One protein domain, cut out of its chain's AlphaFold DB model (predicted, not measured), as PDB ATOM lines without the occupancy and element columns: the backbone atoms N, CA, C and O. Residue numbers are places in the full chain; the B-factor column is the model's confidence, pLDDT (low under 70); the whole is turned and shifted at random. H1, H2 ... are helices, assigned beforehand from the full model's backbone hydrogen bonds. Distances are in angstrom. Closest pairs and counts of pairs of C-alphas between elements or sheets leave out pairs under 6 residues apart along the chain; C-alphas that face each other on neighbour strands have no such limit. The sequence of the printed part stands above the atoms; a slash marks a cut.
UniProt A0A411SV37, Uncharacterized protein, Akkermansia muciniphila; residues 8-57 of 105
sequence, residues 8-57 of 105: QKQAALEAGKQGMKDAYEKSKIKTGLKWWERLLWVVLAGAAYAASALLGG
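Overview. This is residues 8 to 57 of the 105 residues of an uncharacterized protein of Akkermansia muciniphila (UniProt A0A411SV37). Two long helices, H1 and H2, make the two arms of an open U, joined by a short turn at one end, with empty space between them. The chain runs along H1, turns through residues 30 to 34 and folds back along H2. The printed part has 50 residues with two named helices, H1 then H2, and no named strand; the class is all helix. The whole is loose, with a radius of gyration of the C-alphas of 13.8 A, and flat, spanning 36 by 26 by 9 A.

Along the chain. The longest helix, H1, holds residues 8 to 29 and measures 31.5 A from C-alpha 8 at (-54.498, 43.713, -86.127) to C-alpha 29 at (-38.653, 53.515, -111.472). H2 holds residues 35 to 55 and measures 30.1 A, ending with C-alpha 55 at (-32.923, 47.084, -78.705).

Arrangement. H1 and H2 are apart, with no C-alpha of the one within 8 A of the other. Their link of five residues is tight. In H1 and H2 every O i to N i+4 pair is within hydrogen-bond range.

Size, cuts and confidence. The C-alphas of Gly 32 and Gly 57, the two farthest apart, are 37.4 A apart. The printed part has no cut. Its mean pLDDT is 72.8, with residues 8 to 9, 26 to 33 and 51 to 57 under 70.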
ATOM      1  N   GLN A   8     -55.814  43.068 -86.004       67.81
ATOM      2  CA  GLN A   8     -54.498  43.713 -86.127       67.81
ATOM      3  C   GLN A   8     -53.590  42.937 -87.087       67.81
ATOM      4  O   GLN A   8     -52.808  43.532 -87.827       67.81
ATOM      5  N   LYS A   9     -53.714  41.603 -87.113       69.81
ATOM      6  CA  LYS A   9     -52.981  40.753 -88.060       69.81
ATOM      7  C   LYS A   9     -53.487  40.939 -89.484       69.81
ATOM      8  O   LYS A   9     -52.676  41.018 -90.403       69.81
ATOM      9  N   GLN A  10     -54.803  41.034 -89.661       74.88
ATOM     10  CA  GLN A  10     -55.408  41.265 -90.967       74.88
ATOM     11  C   GLN A  10     -55.036  42.649 -91.510       74.88
ATOM     12  O   GLN A  10     -54.545  42.742 -92.632       74.88
ATOM     13  N   ALA A  11     -55.135  43.697 -90.689       77.19
ATOM     14  CA  ALA A  11     -54.724  45.050 -91.065       77.19
ATOM     15  C   ALA A  11     -53.227  45.133 -91.414       77.19
ATOM     16  O   ALA A  11     -52.858  45.748 -92.414       77.19
ATOM     17  N   ALA A  12     -52.355  44.466 -90.648       71.38
ATOM     18  CA  ALA A  12     -50.925  44.399 -90.950       71.38
ATOM     19  C   ALA A  12     -50.631  43.642 -92.259       71.38
ATOM     20  O   ALA A  12     -49.719  44.015 -92.998       71.38
ATOM     21  N   LEU A  13     -51.410  42.604 -92.575       74.50
ATOM     22  CA  LEU A  13     -51.270  41.829 -93.809       74.50
ATOM     23  C   LEU A  13     -51.736  42.629 -95.032       74.50
ATOM     24  O   LEU A  13     -51.063  42.614 -96.065       74.50
ATOM     25  N   GLU A  14     -52.842  43.364 -94.922       80.69
ATOM     26  CA  GLU A  14     -53.336  44.232 -95.996       80.69
ATOM     27  C   GLU A  14     -52.417  45.434 -96.233       80.69
ATOM     28  O   GLU A  14     -52.040  45.701 -97.376       80.69
ATOM     29  N   ALA A  15     -51.949  46.081 -95.163       79.56
ATOM     30  CA  ALA A  15     -50.933  47.128 -95.248       79.56
ATOM     31  C   ALA A  15     -49.617  46.594 -95.841       79.56
ATOM     32  O   ALA A  15     -48.997  47.256 -96.674       79.56
ATOM     33  N   GLY A  16     -49.225  45.367 -95.482       77.25
ATOM     34  CA  GLY A  16     -48.074  44.675 -96.056       77.25
ATOM     35  C   GLY A  16     -48.221  44.428 -97.559       77.25
ATOM     36  O   GLY A  16     -47.307  44.742 -98.319       77.25
ATOM     37  N   LYS A  17     -49.382  43.939 -98.022       84.12
ATOM     38  CA  LYS A  17     -49.670  43.744 -99.457       84.12
ATOM     39  C   LYS A  17     -49.643  45.059-100.233       84.12
ATOM     40  O   LYS A  17     -49.054  45.114-101.314       84.12
ATOM     41  N   GLN A  18     -50.253  46.108 -99.685       78.25
ATOM     42  CA  GLN A  18     -50.273  47.437-100.296       78.25
ATOM     43  C   GLN A  18     -48.856  48.020-100.391       78.25
ATOM     44  O   GLN A  18     -48.437  48.458-101.463       78.25
ATOM     45  N   GLY A  19     -48.089  47.949 -99.299       78.62
ATOM     46  CA  GLY A  19     -46.707  48.421 -99.243       78.62
ATOM     47  C   GLY A  19     -45.776  47.650-100.178       78.62
ATOM     48  O   GLY A  19     -44.908  48.246-100.808       78.62
ATOM     49  N   MET A  20     -45.988  46.342-100.344       74.75
ATOM     50  CA  MET A  20     -45.202  45.519-101.267       74.75
ATOM     51  C   MET A  20     -45.468  45.892-102.732       74.75
ATOM     52  O   MET A  20     -44.543  45.909-103.543       74.75
ATOM     53  N   LYS A  21     -46.716  46.245-103.066       80.56
ATOM     54  CA  LYS A  21     -47.104  46.695-104.409       80.56
ATOM     55  C   LYS A  21     -46.545  48.087-104.730       80.56
ATOM     56  O   LYS A  21     -45.997  48.276-105.814       80.56
ATOM     57  N   ASP A  22     -46.611  49.017-103.777       81.38
ATOM     58  CA  ASP A  22     -46.025  50.362-103.901       81.38
ATOM     59  C   ASP A  22     -44.495  50.308-104.025       81.38
ATOM     60  O   ASP A  22     -43.907  50.907-104.927       81.38
ATOM     61  N   ALA A  23     -43.840  49.495-103.189       72.50
ATOM     62  CA  ALA A  23     -42.400  49.282-103.258       72.50
ATOM     63  C   ALA A  23     -41.972  48.648-104.590       72.50
ATOM     64  O   ALA A  23     -40.936  49.031-105.137       72.50
ATOM     65  N   TYR A  24     -42.760  47.715-105.137       71.12
ATOM     66  CA  TYR A  24     -42.485  47.094-106.434       71.12
ATOM     67  C   TYR A  24     -42.560  48.113-107.582       71.12
ATOM     68  O   TYR A  24     -41.608  48.216-108.358       71.12
ATOM     69  N   GLU A  25     -43.610  48.934-107.644       78.94
ATOM     70  CA  GLU A  25     -43.732  50.036-108.616       78.94
ATOM     71  C   GLU A  25     -42.586  51.052-108.476       78.94
ATOM     72  O   GLU A  25     -41.878  51.366-109.436       78.94
ATOM     73  N   LYS A  26     -42.282  51.475-107.246       69.75
ATOM     74  CA  LYS A  26     -41.182  52.405-106.953       69.75
ATOM     75  C   LYS A  26     -39.805  51.822-107.292       69.75
ATOM     76  O   LYS A  26     -38.892  52.556-107.681       69.75
ATOM     77  N   SER A  27     -39.643  50.501-107.192       63.12
ATOM     78  CA  SER A  27     -38.414  49.792-107.574       63.12
ATOM     79  C   SER A  27     -38.220  49.700-109.091       63.12
ATOM     80  O   SER A  27     -37.077  49.677-109.559       63.12
ATOM     81  N   LYS A  28     -39.322  49.710-109.852       63.75
ATOM     82  CA  LYS A  28     -39.355  49.726-111.321       63.75
ATOM     83  C   LYS A  28     -38.921  51.082-111.890       63.75
ATOM     84  O   LYS A  28     -38.366  51.149-112.981       63.75
ATOM     85  N   ILE A  29     -39.104  52.158-111.121       60.34
ATOM     86  CA  ILE A  29     -38.653  53.515-111.472       60.34
ATOM     87  C   ILE A  29     -37.154  53.702-111.170       60.34
ATOM     88  O   ILE A  29     -36.454  54.411-111.887       60.34
ATOM     89  N   LYS A  30     -36.604  53.007-110.163       57.75
ATOM     90  CA  LYS A  30     -35.167  53.051-109.820       57.75
ATOM     91  C   LYS A  30     -34.323  52.054-110.628       57.75
ATOM     92  O   LYS A  30     -33.537  51.288-110.059       57.75
ATOM     93  N   THR A  31     -34.479  52.056-111.948       55.66
ATOM     94  CA  THR A  31     -33.762  51.176-112.890       55.66
ATOM     95  C   THR A  31     -32.367  51.728-113.196       55.66
ATOM     96  O   THR A  31     -32.078  52.156-114.305       55.66
ATOM     97  N   GLY A  32     -31.506  51.782-112.178       63.66
ATOM     98  CA  GLY A  32     -30.125  52.259-112.337       63.66
ATOM     99  C   GLY A  32     -29.118  51.706-111.329       63.66
ATOM    100  O   GLY A  32     -27.921  51.798-111.573       63.66
ATOM    101  N   LEU A  33     -29.569  51.098-110.224       61.44
ATOM    102  CA  LEU A  33     -28.662  50.475-109.258       61.44
ATOM    103  C   LEU A  33     -28.365  49.027-109.640       61.44
ATOM    104  O   LEU A  33     -29.278  48.253-109.950       61.44
ATOM    105  N   LYS A  34     -27.087  48.652-109.556       78.75
ATOM    106  CA  LYS A  34     -26.627  47.278-109.765       78.75
ATOM    107  C   LYS A  34     -27.330  46.375-108.747       78.75
ATOM    108  O   LYS A  34     -27.519  46.747-107.591       78.75
ATOM    109  N   TRP A  35     -27.731  45.175-109.158       79.75
ATOM    110  CA  TRP A  35     -28.473  44.246-108.292       79.75
ATOM    111  C   TRP A  35     -27.763  43.954-106.952       79.75
ATOM    112  O   TRP A  35     -28.421  43.822-105.921       79.75
ATOM    113  N   TRP A  36     -26.427  43.959-106.952       80.50
ATOM    114  CA  TRP A  36     -25.593  43.853-105.754       80.50
ATOM    115  C   TRP A  36     -25.732  45.038-104.786       80.50
ATOM    116  O   TRP A  36     -25.759  44.826-103.576       80.50
ATOM    117  N   GLU A  37     -25.882  46.273-105.278       80.69
ATOM    118  CA  GLU A  37     -26.137  47.437-104.412       80.69
ATOM    119  C   GLU A  37     -27.510  47.330-103.743       80.69
ATOM    120  O   GLU A  37     -27.647  47.641-102.564       80.69
ATOM    121  N   ARG A  38     -28.530  46.826-104.454       78.38
ATOM    122  CA  ARG A  38     -29.855  46.570-103.861       78.38
ATOM    123  C   ARG A  38     -29.786  45.531-102.740       78.38
ATOM    124  O   ARG A  38     -30.410  45.730-101.703       78.38
ATOM    125  N   LEU A  39     -29.011  44.463-102.926       83.19
ATOM    126  CA  LEU A  39     -28.766  43.454-101.891       83.19
ATOM    127  C   LEU A  39     -28.096  44.055-100.651       83.19
ATOM    128  O   LEU A  39     -28.543  43.793 -99.538       83.19
ATOM    129  N   LEU A  40     -27.086  44.908-100.839       85.94
ATOM    130  CA  LEU A  40     -26.421  45.623 -99.746       85.94
ATOM    131  C   LEU A  40     -27.406  46.466 -98.928       85.94
ATOM    132  O   LEU A  40     -27.407  46.385 -97.702       85.94
ATOM    133  N   TRP A  41     -28.292  47.214 -99.589       80.62
ATOM    134  CA  TRP A  41     -29.319  48.010 -98.910       80.62
ATOM    135  C   TRP A  41     -30.332  47.156 -98.140       80.62
ATOM    136  O   TRP A  41     -30.715  47.530 -97.034       80.62
ATOM    137  N   VAL A  42     -30.744  46.006 -98.682       83.75
ATOM    138  CA  VAL A  42     -31.658  45.076 -97.994       83.75
ATOM    139  C   VAL A  42     -30.996  44.462 -96.763       83.75
ATOM    140  O   VAL A  42     -31.620  44.408 -95.707       83.75
ATOM    141  N   VAL A  43     -29.733  44.044 -96.865       86.69
ATOM    142  CA  VAL A  43     -28.975  43.504 -95.725       86.69
ATOM    143  C   VAL A  43     -28.780  44.573 -94.655       86.69
ATOM    144  O   VAL A  43     -28.980  44.289 -93.477       86.69
ATOM    145  N   LEU A  44     -28.462  45.809 -95.043       86.56
ATOM    146  CA  LEU A  44     -28.282  46.911 -94.101       86.56
ATOM    147  C   LEU A  44     -29.594  47.277 -93.393       86.56
ATOM    148  O   LEU A  44     -29.611  47.439 -92.175       86.56
ATOM    149  N   ALA A  45     -30.706  47.343 -94.131       81.19
ATOM    150  CA  ALA A  45     -32.030  47.569 -93.559       81.19
ATOM    151  C   ALA A  45     -32.469  46.408 -92.653       81.19
ATOM    152  O   ALA A  45     -33.010  46.640 -91.575       81.19
ATOM    153  N   GLY A  46     -32.193  45.163 -93.051       85.31
ATOM    154  CA  GLY A  46     -32.457  43.971 -92.247       85.31
ATOM    155  C   GLY A  46     -31.636  43.944 -90.959       85.31
ATOM    156  O   GLY A  46     -32.183  43.665 -89.897       85.31
ATOM    157  N   ALA A  47     -30.355  44.308 -91.024       84.19
ATOM    158  CA  ALA A  47     -29.483  44.421 -89.858       84.19
ATOM    159  C   ALA A  47     -29.938  45.542 -88.915       84.19
ATOM    160  O   ALA A  47     -30.009  45.332 -87.708       84.19
ATOM    161  N   ALA A  48     -30.314  46.706 -89.454       76.12
ATOM    162  CA  ALA A  48     -30.860  47.808 -88.665       76.12
ATOM    163  C   ALA A  48     -32.200  47.436 -88.009       76.12
ATOM    164  O   ALA A  48     -32.419  47.754 -86.841       76.12
ATOM    165  N   TYR A  49     -33.080  46.724 -88.719       71.38
ATOM    166  CA  TYR A  49     -34.352  46.248 -88.177       71.38
ATOM    167  C   TYR A  49     -34.151  45.166 -87.112       71.38
ATOM    168  O   TYR A  49     -34.775  45.227 -86.060       71.38
ATOM    169  N   ALA A  50     -33.238  44.218 -87.333       70.56
ATOM    170  CA  ALA A  50     -32.872  43.214 -86.338       70.56
ATOM    171  C   ALA A  50     -32.256  43.865 -85.089       70.56
ATOM    172  O   ALA A  50     -32.663  43.546 -83.978       70.56
ATOM    173  N   ALA A  51     -31.354  44.837 -85.253       65.31
ATOM    174  CA  ALA A  51     -30.809  45.615 -84.141       65.31
ATOM    175  C   ALA A  51     -31.900  46.413 -83.409       65.31
ATOM    176  O   ALA A  51     -31.907  46.452 -82.184       65.31
ATOM    177  N   SER A  52     -32.858  46.991 -84.136       59.66
ATOM    178  CA  SER A  52     -33.991  47.721 -83.552       59.66
ATOM    179  C   SER A  52     -34.977  46.797 -82.841       59.66
ATOM    180  O   SER A  52     -35.540  47.184 -81.829       59.66
ATOM    181  N   ALA A  53     -35.170  45.567 -83.318       60.66
ATOM    182  CA  ALA A  53     -35.979  44.556 -82.642       60.66
ATOM    183  C   ALA A  53     -35.281  44.002 -81.388       60.66
ATOM    184  O   ALA A  53     -35.949  43.675 -80.410       60.66
ATOM    185  N   LEU A  54     -33.946  43.932 -81.396       58.84
ATOM    186  CA  LEU A  54     -33.136  43.537 -80.240       58.84
ATOM    187  C   LEU A  54     -33.053  44.651 -79.184       58.84
ATOM    188  O   LEU A  54     -33.148  44.364 -77.994       58.84
ATOM    189  N   LEU A  55     -32.920  45.915 -79.598       55.69
ATOM    190  CA  LEU A  55     -32.923  47.084 -78.705       55.69
ATOM    191  C   LEU A  55     -34.339  47.486 -78.266       55.69
ATOM    192  O   LEU A  55     -34.524  47.963 -77.153       55.69
ATOM    193  N   GLY A  56     -35.349  47.233 -79.099       53.97
ATOM    194  CA  GLY A  56     -36.776  47.366 -78.788       53.97
ATOM    195  C   GLY A  56     -37.327  46.212 -77.944       53.97
ATOM    196  O   GLY A  56     -38.536  45.973 -77.926       53.97
ATOM    197  N   GLY A  57     -36.443  45.472 -77.270       45.78
ATOM    198  CA  GLY A  57     -36.772  44.341 -76.421       45.78
ATOM    199  C   GLY A  57     -37.664  44.735 -75.242       45.78
ATOM    200  O   GLY A  57     -37.259  45.465 -74.343       45.78
TER     201      GLY A  57